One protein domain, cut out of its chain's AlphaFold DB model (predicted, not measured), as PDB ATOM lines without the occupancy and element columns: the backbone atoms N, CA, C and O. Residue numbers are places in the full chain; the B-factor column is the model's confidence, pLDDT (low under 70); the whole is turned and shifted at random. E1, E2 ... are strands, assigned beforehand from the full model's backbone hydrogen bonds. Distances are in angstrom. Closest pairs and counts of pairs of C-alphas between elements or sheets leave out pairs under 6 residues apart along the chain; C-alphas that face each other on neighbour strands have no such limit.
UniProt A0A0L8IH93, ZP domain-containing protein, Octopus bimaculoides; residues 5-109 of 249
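AT A GLANCE: This is residues 5 to 109 of the 249 residues of the protein "ZP domain-containing protein" of Octopus bimaculoides (UniProt A0A0L8IH93). What does the fold look like? Two antiparallel sheets lie face to face as a sandwich, the twisted sheet E4 E3 E6 E7 E8 over the smaller E1 E2 E5, and they come together at both edges, where E1 meets E8 and E4 meets E5. The hairpin of E7 and E8, the two longest strands, runs slantwise past the small sheet. What is it made of? The printed part has 105 residues with eight named strands, E1 to E8 along the chain, and no named helix: its class is all strand. How large is it? It is compact, with a radius of gyration of the C-alphas of 13.6 A, yet elongated, spanning 43 by 26 by 25 A.

IN THESE COORDINATES: Where do the first strands lie? E1 is residues 5 to 9, from C-alpha 5 at (-25.640, 10.030, 31.656), and E2 is residues 13 to 17. E3 is residues 22 to 28, E4 residues 31 to 37 and E5 residues 44 to 49. Which strands follow? E6 is residues 68 to 77, 29.3 A long from first to last C-alpha, and E7 is residues 84 to 94, 32.5 A. E8, residues 97 to 108, measures 33.2 A and ends with C-alpha 108 at (-34.198, 8.769, 45.611).

HOW THE PARTS SIT: How is the small sheet paired? E1 and E2 form a hairpin, with N 7 and O 15 2.8 A apart; E2 and E5 are antiparallel, with N 14 and O 46 2.9 A apart. And the large one? E4 and E3 form a hairpin, with N 24 and O 35 2.8 A apart, and E3 and E6 are antiparallel, with N 25 and O 74 2.8 A apart. E6, E7 and E8 form a meander, each strand the antiparallel neighbour of the one before, with N 73 and O 87 2.8 A apart and N 88 and O 104 2.8 A apart. How do the sheets meet? Their facing parts are 7.4 A apart centre to centre, with strands at 21 degrees. The closest C-alphas of E1 and E8 are those of Val 8 and Ala 101, 6.2 A apart; those of E4 and E5 are Arg 37 and Leu 44, 5.7 A apart.

THE WHOLE: Which C-alphas are farthest apart? Those of Gln 79 and Tyr 96 are, at 44.6 A. Which link is long? E5 to E6 is, with residues 50 to 67; residues 58 to 59 pair parallel with residues 48 to 49 of E5, and residues 61 to 62 pair antiparallel with residues 69 to 70 of E6. Is the printed part unbroken and sure? It has no cut; its mean pLDDT is 71.6, and residues 78 to 85 and 93 to 109 are among those under 70.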
ATOM      1  N   ASN A   5     -25.208   9.053  32.647       69.88
ATOM      2  CA  ASN A   5     -25.640  10.030  31.656       69.88
ATOM      3  C   ASN A   5     -27.037   9.680  31.127       69.88
ATOM      4  O   ASN A   5     -27.340   8.526  30.840       69.88
ATOM      5  N   VAL A   6     -27.908  10.688  30.998       66.81
ATOM      6  CA  VAL A   6     -29.292  10.511  30.527       66.81
ATOM      7  C   VAL A   6     -29.536  11.400  29.315       66.81
ATOM      8  O   VAL A   6     -29.561  12.626  29.439       66.81
ATOM      9  N   LYS A   7     -29.766  10.778  28.159       70.75
ATOM     10  CA  LYS A   7     -30.165  11.425  26.905       70.75
ATOM     11  C   LYS A   7     -31.640  11.126  26.628       70.75
ATOM     12  O   LYS A   7     -32.147  10.062  26.967       70.75
ATOM     13  N   VAL A   8     -32.366  12.078  26.047       67.38
ATOM     14  CA  VAL A   8     -33.820  11.958  25.860       67.38
ATOM     15  C   VAL A   8     -34.197  12.400  24.455       67.38
ATOM     16  O   VAL A   8     -33.908  13.533  24.075       67.38
ATOM     17  N   LYS A   9     -34.911  11.536  23.727       69.19
ATOM     18  CA  LYS A   9     -35.595  11.872  22.476       69.19
ATOM     19  C   LYS A   9     -37.100  11.773  22.717       69.19
ATOM     20  O   LYS A   9     -37.660  10.686  22.845       69.19
ATOM     21  N   CYS A  10     -37.737  12.931  22.853       65.25
ATOM     22  CA  CYS A  10     -39.164  13.033  23.142       65.25
ATOM     23  C   CYS A  10     -40.009  12.289  22.087       65.25
ATOM     24  O   CYS A  10     -39.708  12.390  20.904       65.25
ATOM     25  N   ASN A  11     -41.039  11.551  22.531       63.69
ATOM     26  CA  ASN A  11     -41.880  10.623  21.740       63.69
ATOM     27  C   ASN A  11     -41.206   9.365  21.184       63.69
ATOM     28  O   ASN A  11     -41.828   8.658  20.403       63.69
ATOM     29  N   ASN A  12     -39.974   9.070  21.590       75.81
ATOM     30  CA  ASN A  12     -39.308   7.851  21.153       75.81
ATOM     31  C   ASN A  12     -38.801   7.065  22.357       75.81
ATOM     32  O   ASN A  12     -39.311   6.003  22.708       75.81
ATOM     33  N   MET A  13     -37.808   7.623  23.047       83.44
ATOM     34  CA  MET A  13     -37.073   6.875  24.054       83.44
ATOM     35  C   MET A  13     -36.279   7.766  25.006       83.44
ATOM     36  O   MET A  13     -35.859   8.881  24.674       83.44
ATOM     37  N   ILE A  14     -36.025   7.226  26.195       81.94
ATOM     38  CA  ILE A  14     -35.015   7.714  27.129       81.94
ATOM     39  C   ILE A  14     -33.830   6.755  27.063       81.94
ATOM     40  O   ILE A  14     -33.991   5.559  27.271       81.94
ATOM     41  N   ALA A  15     -32.652   7.298  26.796       80.50
ATOM     42  CA  ALA A  15     -31.391   6.585  26.729       80.50
ATOM     43  C   ALA A  15     -30.582   6.850  28.003       80.50
ATOM     44  O   ALA A  15     -30.328   8.009  28.348       80.50
ATOM     45  N   LEU A  16     -30.169   5.795  28.700       77.12
ATOM     46  CA  LEU A  16     -29.256   5.882  29.836       77.12
ATOM     47  C   LEU A  16     -27.945   5.175  29.504       77.12
ATOM     48  O   LEU A  16     -27.959   4.027  29.064       77.12
ATOM     49  N   THR A  17     -26.825   5.842  29.763       73.44
ATOM     50  CA  THR A  17     -25.489   5.251  29.645       73.44
ATOM     51  C   THR A  17     -24.751   5.345  30.976       73.44
ATOM     52  O   THR A  17     -24.849   6.346  31.695       73.44
ATOM     53  N   SER A  18     -24.053   4.267  31.327       73.50
ATOM     54  CA  SER A  18     -23.199   4.164  32.513       73.50
ATOM     55  C   SER A  18     -22.143   3.081  32.293       73.50
ATOM     56  O   SER A  18     -22.325   2.158  31.503       73.50
ATOM     57  N   ASP A  19     -21.067   3.188  33.053       69.19
ATOM     58  CA  ASP A  19     -19.978   2.226  33.246       69.19
ATOM     59  C   ASP A  19     -20.323   1.035  34.173       69.19
ATOM     60  O   ASP A  19     -19.506   0.129  34.380       69.19
ATOM     61  N   LEU A  20     -21.529   1.027  34.746       71.25
ATOM     62  CA  LEU A  20     -22.013   0.050  35.722       71.25
ATOM     63  C   LEU A  20     -23.355  -0.545  35.280       71.25
ATOM     64  O   LEU A  20     -24.124   0.113  34.578       71.25
ATOM     65  N   ASP A  21     -23.667  -1.750  35.767       75.12
ATOM     66  CA  ASP A  21     -24.996  -2.363  35.628       75.12
ATOM     67  C   ASP A  21     -26.086  -1.413  36.133       75.12
ATOM     68  O   ASP A  21     -25.991  -0.887  37.252       75.12
ATOM     69  N   LEU A  22     -27.141  -1.230  35.340       79.50
ATOM     70  CA  LEU A  22     -28.241  -0.326  35.661       79.50
ATOM     71  C   LEU A  22     -29.518  -1.099  35.962       79.50
ATOM     72  O   LEU A  22     -29.970  -1.930  35.184       79.50
ATOM     73  N   TYR A  23     -30.167  -0.730  37.060       84.00
ATOM     74  CA  TYR A  23     -31.547  -1.091  37.346       84.00
ATOM     75  C   TYR A  23     -32.399   0.172  37.366       84.00
ATOM     76  O   TYR A  23     -32.152   1.081  38.168       84.00
ATOM     77  N   VAL A  24     -33.400   0.236  36.488       85.50
ATOM     78  CA  VAL A  24     -34.253   1.413  36.323       85.50
ATOM     79  C   VAL A  24     -35.711   1.075  36.569       85.50
ATOM     80  O   VAL A  24     -36.293   0.204  35.935       85.50
ATOM     81  N   VAL A  25     -36.331   1.833  37.468       86.88
ATOM     82  CA  VAL A  25     -37.774   1.817  37.706       86.88
ATOM     83  C   VAL A  25     -38.377   3.081  37.111       86.88
ATOM     84  O   VAL A  25     -38.140   4.183  37.617       86.88
ATOM     85  N   ALA A  26     -39.174   2.931  36.059       86.56
ATOM     86  CA  ALA A  26     -39.946   4.013  35.470       86.56
ATOM     87  C   ALA A  26     -41.367   4.009  36.044       86.56
ATOM     88  O   ALA A  26     -42.088   3.017  35.975       86.56
ATOM     89  N   ARG A  27     -41.780   5.133  36.627       86.56
ATOM     90  CA  ARG A  27     -43.174   5.376  37.003       86.56
ATOM     91  C   ARG A  27     -43.838   6.180  35.898       86.56
ATOM     92  O   ARG A  27     -43.410   7.307  35.625       86.56
ATOM     93  N   CYS A  28     -44.863   5.581  35.318       87.44
ATOM     94  CA  CYS A  28     -45.584   6.017  34.133       87.44
ATOM     95  C   CYS A  28     -47.081   6.140  34.478       87.44
ATOM     96  O   CYS A  28     -47.504   5.783  35.579       87.44
ATOM     97  N   ARG A  29     -47.891   6.663  33.555       86.50
ATOM     98  CA  ARG A  29     -49.351   6.742  33.712       86.50
ATOM     99  C   ARG A  29     -49.987   5.347  33.733       86.50
ATOM    100  O   ARG A  29     -50.864   5.106  34.547       86.50
ATOM    101  N   ASN A  30     -49.495   4.438  32.893       88.94
ATOM    102  CA  ASN A  30     -49.931   3.041  32.796       88.94
ATOM    103  C   ASN A  30     -49.211   2.107  33.788       88.94
ATOM    104  O   ASN A  30     -49.060   0.919  33.522       88.94
ATOM    105  N   GLY A  31     -48.723   2.636  34.914       86.75
ATOM    106  CA  GLY A  31     -48.116   1.838  35.978       86.75
ATOM    107  C   GLY A  31     -46.592   1.923  36.057       86.75
ATOM    108  O   GLY A  31     -45.965   2.924  35.692       86.75
ATOM    109  N   VAL A  32     -45.996   0.887  36.647       87.00
ATOM    110  CA  VAL A  32     -44.567   0.833  36.976       87.00
ATOM    111  C   VAL A  32     -43.864  -0.165  36.070       87.00
ATOM    112  O   VAL A  32     -44.155  -1.354  36.119       87.00
ATOM    113  N   HIS A  33     -42.879   0.321  35.319       88.25
ATOM    114  CA  HIS A  33     -42.058  -0.476  34.413       88.25
ATOM    115  C   HIS A  33     -40.648  -0.628  34.981       88.25
ATOM    116  O   HIS A  33     -40.109   0.304  35.590       88.25
ATOM    117  N   ARG A  34     -40.057  -1.811  34.818       89.50
ATOM    118  CA  ARG A  34     -38.729  -2.149  35.342       89.50
ATOM    119  C   ARG A  34     -37.835  -2.566  34.190       89.50
ATOM    120  O   ARG A  34     -38.233  -3.394  33.384       89.50
ATOM    121  N   TYR A  35     -36.642  -1.996  34.154       87.62
ATOM    122  CA  TYR A  35     -35.652  -2.232  33.116       87.62
ATOM    123  C   TYR A  35     -34.315  -2.560  33.767       87.62
ATOM    124  O   TYR A  35     -33.968  -1.992  34.810       87.62
ATOM    125  N   TYR A  36     -33.574  -3.464  33.145       84.44
ATOM    126  CA  TYR A  36     -32.251  -3.877  33.584       84.44
ATOM    127  C   TYR A  36     -31.278  -3.747  32.415       84.44
ATOM    128  O   TYR A  36     -31.663  -4.010  31.281       84.44
ATOM    129  N   ARG A  37     -30.048  -3.318  32.702       83.25
ATOM    130  CA  ARG A  37     -28.942  -3.260  31.746       83.25
ATOM    131  C   ARG A  37     -27.728  -3.969  32.323       83.25
ATOM    132  O   ARG A  37     -27.271  -3.585  33.406       83.25
ATOM    133  N   HIS A  38     -27.182  -4.922  31.579       73.44
ATOM    134  CA  HIS A  38     -25.892  -5.547  31.881       73.44
ATOM    135  C   HIS A  38     -24.720  -4.658  31.450       73.44
ATOM    136  O   HIS A  38     -24.906  -3.698  30.699       73.44
ATOM    137  N   ARG A  39     -23.510  -4.917  31.960       65.12
ATOM    138  CA  ARG A  39     -22.316  -4.115  31.653       65.12
ATOM    139  C   ARG A  39     -21.987  -4.068  30.161       65.12
ATOM    140  O   ARG A  39     -21.571  -3.012  29.688       65.12
ATOM    141  N   ASP A  40     -22.253  -5.172  29.475       68.19
ATOM    142  CA  ASP A  40     -21.875  -5.430  28.081       68.19
ATOM    143  C   ASP A  40     -22.741  -4.658  27.073       68.19
ATOM    144  O   ASP A  40     -22.365  -4.461  25.922       68.19
ATOM    145  N   GLU A  41     -23.888  -4.138  27.513       69.56
ATOM    146  CA  GLU A  41     -24.742  -3.283  26.696       69.56
ATOM    147  C   GLU A  41     -24.300  -1.819  26.796       69.56
ATOM    148  O   GLU A  41     -24.283  -1.222  27.875       69.56
ATOM    149  N   TYR A  42     -24.034  -1.168  25.664       68.06
ATOM    150  CA  TYR A  42     -23.616   0.240  25.644       68.06
ATOM    151  C   TYR A  42     -24.654   1.192  26.274       68.06
ATOM    152  O   TYR A  42     -24.301   2.155  26.962       68.06
ATOM    153  N   GLN A  43     -25.950   0.920  26.089       78.62
ATOM    154  CA  GLN A  43     -27.028   1.828  26.476       78.62
ATOM    155  C   GLN A  43     -28.297   1.080  26.888       78.62
ATOM    156  O   GLN A  43     -28.761   0.199  26.176       78.62
ATOM    157  N   LEU A  44     -28.930   1.535  27.973       82.94
ATOM    158  CA  LEU A  44     -30.293   1.137  28.316       82.94
ATOM    159  C   LEU A  44     -31.307   2.079  27.667       82.94
ATOM    160  O   LEU A  44     -31.239   3.298  27.862       82.94
ATOM    161  N   THR A  45     -32.290   1.518  26.970       85.44
ATOM    162  CA  THR A  45     -33.334   2.289  26.290       85.44
ATOM    163  C   THR A  45     -34.701   2.037  26.921       85.44
ATOM    164  O   THR A  45     -35.137   0.902  27.061       85.44
ATOM    165  N   ILE A  46     -35.393   3.114  27.298       87.06
ATOM    166  CA  ILE A  46     -36.748   3.076  27.859       87.06
ATOM    167  C   ILE A  46     -37.709   3.687  26.835       87.06
ATOM    168  O   ILE A  46     -37.630   4.900  26.605       87.06
ATOM    169  N   PRO A  47     -38.623   2.903  26.241       88.44
ATOM    170  CA  PRO A  47     -39.578   3.420  25.270       88.44
ATOM    171  C   PRO A  47     -40.631   4.286  25.977       88.44
ATOM    172  O   PRO A  47     -41.217   3.880  26.986       88.44
ATOM    173  N   ILE A  48     -40.869   5.495  25.459       85.81
ATOM    174  CA  ILE A  48     -41.810   6.467  26.041       85.81
ATOM    175  C   ILE A  48     -42.814   6.969  25.011       85.81
ATOM    176  O   ILE A  48     -42.469   7.209  23.860       85.81
ATOM    177  N   CYS A  49     -44.054   7.193  25.444       84.12
ATOM    178  CA  CYS A  49     -45.126   7.631  24.553       84.12
ATOM    179  C   CYS A  49     -46.196   8.464  25.288       84.12
ATOM    180  O   CYS A  49     -46.262   8.446  26.516       84.12
ATOM    181  N   GLN A  50     -47.005   9.239  24.555       77.06
ATOM    182  CA  GLN A  50     -47.928  10.239  25.125       77.06
ATOM    183  C   GLN A  50     -49.415   9.954  24.971       77.06
ATOM    184  O   GLN A  50     -50.158  10.213  25.914       77.06
ATOM    185  N   LYS A  51     -49.855   9.514  23.788       71.06
ATOM    186  CA  LYS A  51     -51.284   9.409  23.460       71.06
ATOM    187  C   LYS A  51     -51.673   8.038  22.912       71.06
ATOM    188  O   LYS A  51     -52.576   7.431  23.469       71.06
ATOM    189  N   SER A  52     -50.964   7.531  21.903       68.88
ATOM    190  CA  SER A  52     -51.287   6.248  21.253       68.88
ATOM    191  C   SER A  52     -50.157   5.254  21.474       68.88
ATOM    192  O   SER A  52     -49.161   5.268  20.756       68.88
ATOM    193  N   CYS A  53     -50.263   4.459  22.533       75.94
ATOM    194  CA  CYS A  53     -49.131   3.721  23.076       75.94
ATOM    195  C   CYS A  53     -49.521   2.274  23.387       75.94
ATOM    196  O   CYS A  53     -50.567   2.034  23.989       75.94
ATOM    197  N   SER A  54     -48.632   1.328  23.079       78.06
ATOM    198  CA  SER A  54     -48.757  -0.061  23.535       78.06
ATOM    199  C   SER A  54     -48.761  -0.146  25.069       78.06
ATOM    200  O   SER A  54     -48.208   0.722  25.759       78.06
ATOM    201  N   ARG A  55     -49.348  -1.216  25.623       76.00
ATOM    202  CA  ARG A  55     -49.349  -1.488  27.073       76.00
ATOM    203  C   ARG A  55     -47.938  -1.634  27.659       76.00
ATOM    204  O   ARG A  55     -47.737  -1.325  28.830       76.00
ATOM    205  N   TYR A  56     -46.968  -2.040  26.837       77.00
ATOM    206  CA  TYR A  56     -45.568  -2.257  27.227       77.00
ATOM    207  C   TYR A  56     -44.698  -0.993  27.151       77.00
ATOM    208  O   TYR A  56     -43.556  -0.982  27.608       77.00
ATOM    209  N   THR A  57     -45.221   0.093  26.582       86.75
ATOM    210  CA  THR A  57     -44.522   1.379  26.514       86.75
ATOM    211  C   THR A  57     -44.781   2.179  27.789       86.75
ATOM    212  O   THR A  57     -45.882   2.143  28.336       86.75
ATOM    213  N   CYS A  58     -43.808   2.956  28.269       86.25
ATOM    214  CA  CYS A  58     -44.038   3.851  29.402       86.25
ATOM    215  C   CYS A  58     -44.871   5.066  28.960       86.25
ATOM    216  O   CYS A  58     -44.376   5.959  28.263       86.25
ATOM    217  N   HIS A  59     -46.139   5.125  29.380       89.88
ATOM    218  CA  HIS A  59     -47.019   6.255  29.069       89.88
ATOM    219  C   HIS A  59     -46.626   7.447  29.934       89.88
ATOM    220  O   HIS A  59     -46.662   7.387  31.167       89.88
ATOM    221  N   MET A  60     -46.233   8.546  29.307       83.81
ATOM    222  CA  MET A  60     -45.808   9.736  30.029       83.81
ATOM    223  C   MET A  60     -46.993  10.347  30.790       83.81
ATOM    224  O   MET A  60     -48.108  10.447  30.282       83.81
ATOM    225  N   MET A  61     -46.748  10.793  32.020       83.19
ATOM    226  CA  MET A  61     -47.730  11.549  32.795       83.19
ATOM    227  C   MET A  61     -47.834  12.969  32.240       83.19
ATOM    228  O   MET A  61     -46.816  13.600  31.970       83.19
ATOM    229  N   GLN A  62     -49.042  13.503  32.130       79.81
ATOM    230  CA  GLN A  62     -49.262  14.891  31.731       79.81
ATOM    231  C   GLN A  62     -49.277  15.803  32.966       79.81
ATOM    232  O   GLN A  62     -49.786  15.414  34.021       79.81
ATOM    233  N   ARG A  63     -48.706  17.010  32.870       66.62
ATOM    234  CA  ARG A  63     -48.769  18.017  33.944       66.62
ATOM    235  C   ARG A  63     -49.378  19.321  33.439       66.62
ATOM    236  O   ARG A  63     -48.725  20.052  32.706       66.62
ATOM    237  N   GLY A  64     -50.570  19.662  33.925       66.50
ATOM    238  CA  GLY A  64     -51.246  20.898  33.529       66.50
ATOM    239  C   GLY A  64     -51.579  20.905  32.033       66.50
ATOM    240  O   GLY A  64     -52.116  19.924  31.519       66.50
ATOM    241  N   ASN A  65     -51.253  22.008  31.347       53.25
ATOM    242  CA  ASN A  65     -51.550  22.221  29.927       53.25
ATOM    243  C   ASN A  65     -51.078  21.037  29.047       53.25
ATOM    244  O   ASN A  65     -50.065  20.399  29.335       53.25
ATOM    245  N   ILE A  66     -51.783  20.784  27.938       61.28
ATOM    246  CA  ILE A  66     -51.741  19.588  27.058       61.28
ATOM    247  C   ILE A  66     -50.369  19.350  26.383       61.28
ATOM    248  O   ILE A  66     -50.187  18.443  25.574       61.28
ATOM    249  N   ARG A  67     -49.370  20.172  26.706       67.44
ATOM    250  CA  ARG A  67     -48.074  20.258  26.033       67.44
ATOM    251  C   ARG A  67     -46.881  19.906  26.916       67.44
ATOM    252  O   ARG A  67     -45.762  19.969  26.417       67.44
ATOM    253  N   GLU A  68     -47.085  19.549  28.187       74.44
ATOM    254  CA  GLU A  68     -46.010  19.086  29.076       74.44
ATOM    255  C   GLU A  68     -46.246  17.660  29.584       74.44
ATOM    256  O   GLU A  68     -47.185  17.383  30.335       74.44
ATOM    257  N   TYR A  69     -45.311  16.773  29.239       78.75
ATOM    258  CA  TYR A  69     -45.320  15.364  29.621       78.75
ATOM    259  C   TYR A  69     -44.065  15.011  30.415       78.75
ATOM    260  O   TYR A  69     -42.987  15.562  30.177       78.75
ATOM    261  N   TYR A  70     -44.178  14.090  31.369       80.75
ATOM    262  CA  TYR A  70     -43.065  13.688  32.215       80.75
ATOM    263  C   TYR A  70     -43.083  12.211  32.620       80.75
ATOM    264  O   TYR A  70     -44.130  11.589  32.771       80.75
ATOM    265  N   VAL A  71     -41.892  11.671  32.878       82.50
ATOM    266  CA  VAL A  71     -41.669  10.336  33.457       82.50
ATOM    267  C   VAL A  71     -40.766  10.477  34.675       82.50
ATOM    268  O   VAL A  71     -39.849  11.305  34.694       82.50
ATOM    269  N   ARG A  72     -41.034   9.691  35.723       82.38
ATOM    270  CA  ARG A  72     -40.171   9.617  36.908       82.38
ATOM    271  C   ARG A  72     -39.380   8.320  36.866       82.38
ATOM    272  O   ARG A  72     -39.961   7.253  37.012       82.38
ATOM    273  N   LEU A  73     -38.068   8.428  36.738       81.25
ATOM    274  CA  LEU A  73     -37.143   7.305  36.803       81.25
ATOM    275  C   LEU A  73     -36.513   7.222  38.192       81.25
ATOM    276  O   LEU A  73     -36.249   8.253  38.818       81.25
ATOM    277  N   GLN A  74     -36.253   6.006  38.652       81.69
ATOM    278  CA  GLN A  74     -35.328   5.704  39.737       81.69
ATOM    279  C   GLN A  74     -34.277   4.751  39.186       81.69
ATOM    280  O   GLN A  74     -34.620   3.658  38.758       81.69
ATOM    281  N   VAL A  75     -33.024   5.175  39.197       79.75
ATOM    282  CA  VAL A  75     -31.881   4.438  38.668       79.75
ATOM    283  C   VAL A  75     -31.002   4.034  39.840       79.75
ATOM    284  O   VAL A  75     -30.669   4.869  40.681       79.75
ATOM    285  N   SER A  76     -30.631   2.768  39.913       76.81
ATOM    286  CA  SER A  76     -29.659   2.249  40.877       76.81
ATOM    287  C   SER A  76     -28.653   1.373  40.159       76.81
ATOM    288  O   SER A  76     -29.003   0.745  39.164       76.81
ATOM    289  N   THR A  77     -27.439   1.296  40.691       73.00
ATOM    290  CA  THR A  77     -26.441   0.339  40.209       73.00
ATOM    291  C   THR A  77     -26.440  -0.905  41.094       73.00
ATOM    292  O   THR A  77     -26.851  -0.839  42.258       73.00
ATOM    293  N   LYS A  78     -25.983  -2.050  40.572       64.81
ATOM    294  CA  LYS A  78     -25.884  -3.308  41.342       64.81
ATOM    295  C   LYS A  78     -25.062  -3.132  42.630       64.81
ATOM    296  O   LYS A  78     -25.450  -3.637  43.679       64.81
ATOM    297  N   GLN A  79     -24.014  -2.309  42.570       55.62
ATOM    298  CA  GLN A  79     -23.146  -1.943  43.699       55.62
ATOM    299  C   GLN A  79     -23.813  -1.000  44.720       55.62
ATOM    300  O   GLN A  79     -23.382  -0.921  45.867       55.62
ATOM    301  N   SER A  80     -24.872  -0.278  44.338       52.84
ATOM    302  CA  SER A  80     -25.479   0.786  45.148       52.84
ATOM    303  C   SER A  80     -26.997   0.637  45.307       52.84
ATOM    304  O   SER A  80     -27.735   1.623  45.297       52.84
ATOM    305  N   ARG A  81     -27.502  -0.586  45.541       49.69
ATOM    306  CA  ARG A  81     -28.949  -0.856  45.756       49.69
ATOM    307  C   ARG A  81     -29.624   0.074  46.792       49.69
ATOM    308  O   ARG A  81     -30.834   0.300  46.722       49.69
ATOM    309  N   ILE A  82     -28.842   0.652  47.710       44.72
ATOM    310  CA  ILE A  82     -29.258   1.600  48.760       44.72
ATOM    311  C   ILE A  82     -29.389   3.056  48.241       44.72
ATOM    312  O   ILE A  82     -30.227   3.822  48.727       44.72
ATOM    313  N   LEU A  83     -28.607   3.463  47.237       50.34
ATOM    314  CA  LEU A  83     -28.569   4.824  46.687       50.34
ATOM    315  C   LEU A  83     -29.215   4.868  45.298       50.34
ATOM    316  O   LEU A  83     -28.538   4.770  44.281       50.34
ATOM    317  N   ARG A  84     -30.530   5.103  45.224       63.94
ATOM    318  CA  ARG A  84     -31.178   5.321  43.917       63.94
ATOM    319  C   ARG A  84     -31.085   6.794  43.518       63.94
ATOM    320  O   ARG A  84     -31.441   7.687  44.289       63.94
ATOM    321  N   LYS A  85     -30.651   7.088  42.299       68.94
ATOM    322  CA  LYS A  85     -30.744   8.420  41.687       68.94
ATOM    323  C   LYS A  85     -32.086   8.535  40.970       68.94
ATOM    324  O   LYS A  85     -32.458   7.686  40.175       68.94
ATOM    325  N   GLY A  86     -32.847   9.565  41.289       73.69
ATOM    326  CA  GLY A  86     -34.117   9.860  40.647       73.69
ATOM    327  C   GLY A  86     -33.919  10.782  39.447       73.69
ATOM    328  O   GLY A  86     -33.133  11.720  39.505       73.69
ATOM    329  N   TYR A  87     -34.667  10.586  38.369       74.75
ATOM    330  CA  TYR A  87     -34.684  11.518  37.236       74.75
ATOM    331  C   TYR A  87     -36.122  11.860  36.863       74.75
ATOM    332  O   TYR A  87     -36.980  10.982  36.804       74.75
ATOM    333  N   ILE A  88     -36.437  13.147  36.712       74.81
ATOM    334  CA  ILE A  88     -37.687  13.584  36.088       74.81
ATOM    335  C   ILE A  88     -37.317  14.004  34.683       74.81
ATOM    336  O   ILE A  88     -36.685  15.044  34.488       74.81
ATOM    337  N   VAL A  89     -37.713  13.186  33.722       76.06
ATOM    338  CA  VAL A  89     -37.580  13.510  32.309       76.06
ATOM    339  C   VAL A  89     -38.844  14.236  31.891       76.06
ATOM    340  O   VAL A  89     -39.938  13.724  32.120       76.06
ATOM    341  N   ARG A  90     -38.699  15.438  31.331       77.81
ATOM    342  CA  ARG A  90     -39.807  16.242  30.809       77.81
ATOM    343  C   ARG A  90     -39.656  16.462  29.319       77.81
ATOM    344  O   ARG A  90     -38.557  16.763  28.859       77.81
ATOM    345  N   CYS A  91     -40.774  16.390  28.618       69.25
ATOM    346  CA  CYS A  91     -40.888  16.715  27.212       69.25
ATOM    347  C   CYS A  91     -41.976  17.770  27.022       69.25
ATOM    348  O   CYS A  91     -43.116  17.574  27.450       69.25
ATOM    349  N   SER A  92     -41.599  18.879  26.388       72.50
ATOM    350  CA  SER A  92     -42.506  19.964  26.017       72.50
ATOM    351  C   SER A  92     -42.639  20.053  24.497       72.50
ATOM    352  O   SER A  92     -41.625  20.053  23.794       72.50
ATOM    353  N   PHE A  93     -43.872  20.174  23.998       67.31
ATOM    354  CA  PHE A  93     -44.185  20.202  22.561       67.31
ATOM    355  C   PHE A  93     -44.822  21.537  22.193       67.31
ATOM    356  O   PHE A  93     -45.853  21.913  22.750       67.31
ATOM    357  N   ALA A  94     -44.209  22.274  21.271       58.44
ATOM    358  CA  ALA A  94     -44.828  23.455  20.678       58.44
ATOM    359  C   ALA A  94     -45.690  23.029  19.476       58.44
ATOM    360  O   ALA A  94     -45.335  22.076  18.794       58.44
ATOM    361  N   ARG A  95     -46.798  23.742  19.202       51.28
ATOM    362  CA  ARG A  95     -47.689  23.452  18.054       51.28
ATOM    363  C   ARG A  95     -46.963  23.510  16.697       51.28
ATOM    364  O   ARG A  95     -47.362  22.791  15.799       51.28
ATOM    365  N   TYR A  96     -45.893  24.304  16.592       51.53
ATOM    366  CA  TYR A  96     -45.109  24.512  15.364       51.53
ATOM    367  C   TYR A  96     -43.590  24.500  15.625       51.53
ATOM    368  O   TYR A  96     -42.832  25.221  14.987       51.53
ATOM    369  N   GLY A  97     -43.114  23.756  16.631       49.09
ATOM    370  CA  GLY A  97     -41.698  23.795  17.018       49.09
ATOM    371  C   GLY A  97     -41.146  22.461  17.505       49.09
ATOM    372  O   GLY A  97     -41.885  21.592  17.961       49.09
ATOM    373  N   LYS A  98     -39.817  22.318  17.442       50.78
ATOM    374  CA  LYS A  98     -39.091  21.112  17.872       50.78
ATOM    375  C   LYS A  98     -39.389  20.783  19.341       50.78
ATOM    376  O   LYS A  98     -39.354  21.666  20.204       50.78
ATOM    377  N   ALA A  99     -39.646  19.508  19.634       56.97
ATOM    378  CA  ALA A  99     -39.847  19.032  21.000       56.97
ATOM    379  C   ALA A  99     -38.595  19.303  21.851       56.97
ATOM    380  O   ALA A  99     -37.481  18.955  21.460       56.97
ATOM    381  N   LYS A 100     -38.768  19.920  23.026       57.34
ATOM    382  CA  LYS A 100     -37.663  20.198  23.953       57.34
ATOM    383  C   LYS A 100     -37.698  19.213  25.113       57.34
ATOM    384  O   LYS A 100     -38.683  19.151  25.852       57.34
ATOM    385  N   ALA A 101     -36.604  18.475  25.287       52.69
ATOM    386  CA  ALA A 101     -36.400  17.589  26.424       52.69
ATOM    387  C   ALA A 101     -35.638  18.309  27.543       52.69
ATOM    388  O   ALA A 101     -34.674  19.034  27.291       52.69
ATOM    389  N   LYS A 102     -36.034  18.084  28.797       59.16
ATOM    390  CA  LYS A 102     -35.281  18.537  29.970       59.16
ATOM    391  C   LYS A 102     -35.224  17.441  31.021       59.16
ATOM    392  O   LYS A 102     -36.259  16.958  31.482       59.16
ATOM    393  N   THR A 103     -34.014  17.117  31.460       44.00
ATOM    394  CA  THR A 103     -33.780  16.153  32.538       44.00
ATOM    395  C   THR A 103     -33.533  16.889  33.850       44.00
ATOM    396  O   THR A 103     -32.707  17.797  33.929       44.00
ATOM    397  N   ILE A 104     -34.255  16.506  34.900       50.62
ATOM    398  CA  ILE A 104     -34.044  17.005  36.261       50.62
ATOM    399  C   ILE A 104     -33.593  15.835  37.127       50.62
ATOM    400  O   ILE A 104     -34.370  14.919  37.387       50.62
ATOM    401  N   VAL A 105     -32.351  15.886  37.606       47.34
ATOM    402  CA  VAL A 105     -31.803  14.886  38.530       47.34
ATOM    403  C   VAL A 105     -32.267  15.192  39.956       47.34
ATOM    404  O   VAL A 105     -32.176  16.324  40.432       47.34
ATOM    405  N   TYR A 106     -32.753  14.177  40.654       42.69
ATOM    406  CA  TYR A 106     -33.043  14.178  42.084       42.69
ATOM    407  C   TYR A 106     -32.421  12.927  42.722       42.69
ATOM    408  O   TYR A 106     -32.026  12.005  42.029       42.69
ATOM    409  N   LEU A 107     -32.254  12.867  44.040       40.66
ATOM    410  CA  LEU A 107     -31.797  11.638  44.703       40.66
ATOM    411  C   LEU A 107     -33.010  10.942  45.323       40.66
ATOM    412  O   LEU A 107     -33.805  11.567  46.024       40.66
ATOM    413  N   THR A 108     -33.151   9.647  45.068       39.16
ATOM    414  CA  THR A 108     -34.198   8.769  45.611       39.16
ATOM    415  C   THR A 108     -33.571   7.652  46.425       39.16
ATOM    416  O   THR A 108     -33.418   6.538  45.963       39.16
ATOM    417  N   GLY A 109     -33.203   7.930  47.666       36.25
ATOM    418  CA  GLY A 109     -32.620   6.904  48.543       36.25
ATOM    419  C   GLY A 109     -31.705   7.507  49.592       36.25
ATOM    420  O   GLY A 109     -31.719   7.096  50.745       36.25
TER     421      GLY A 109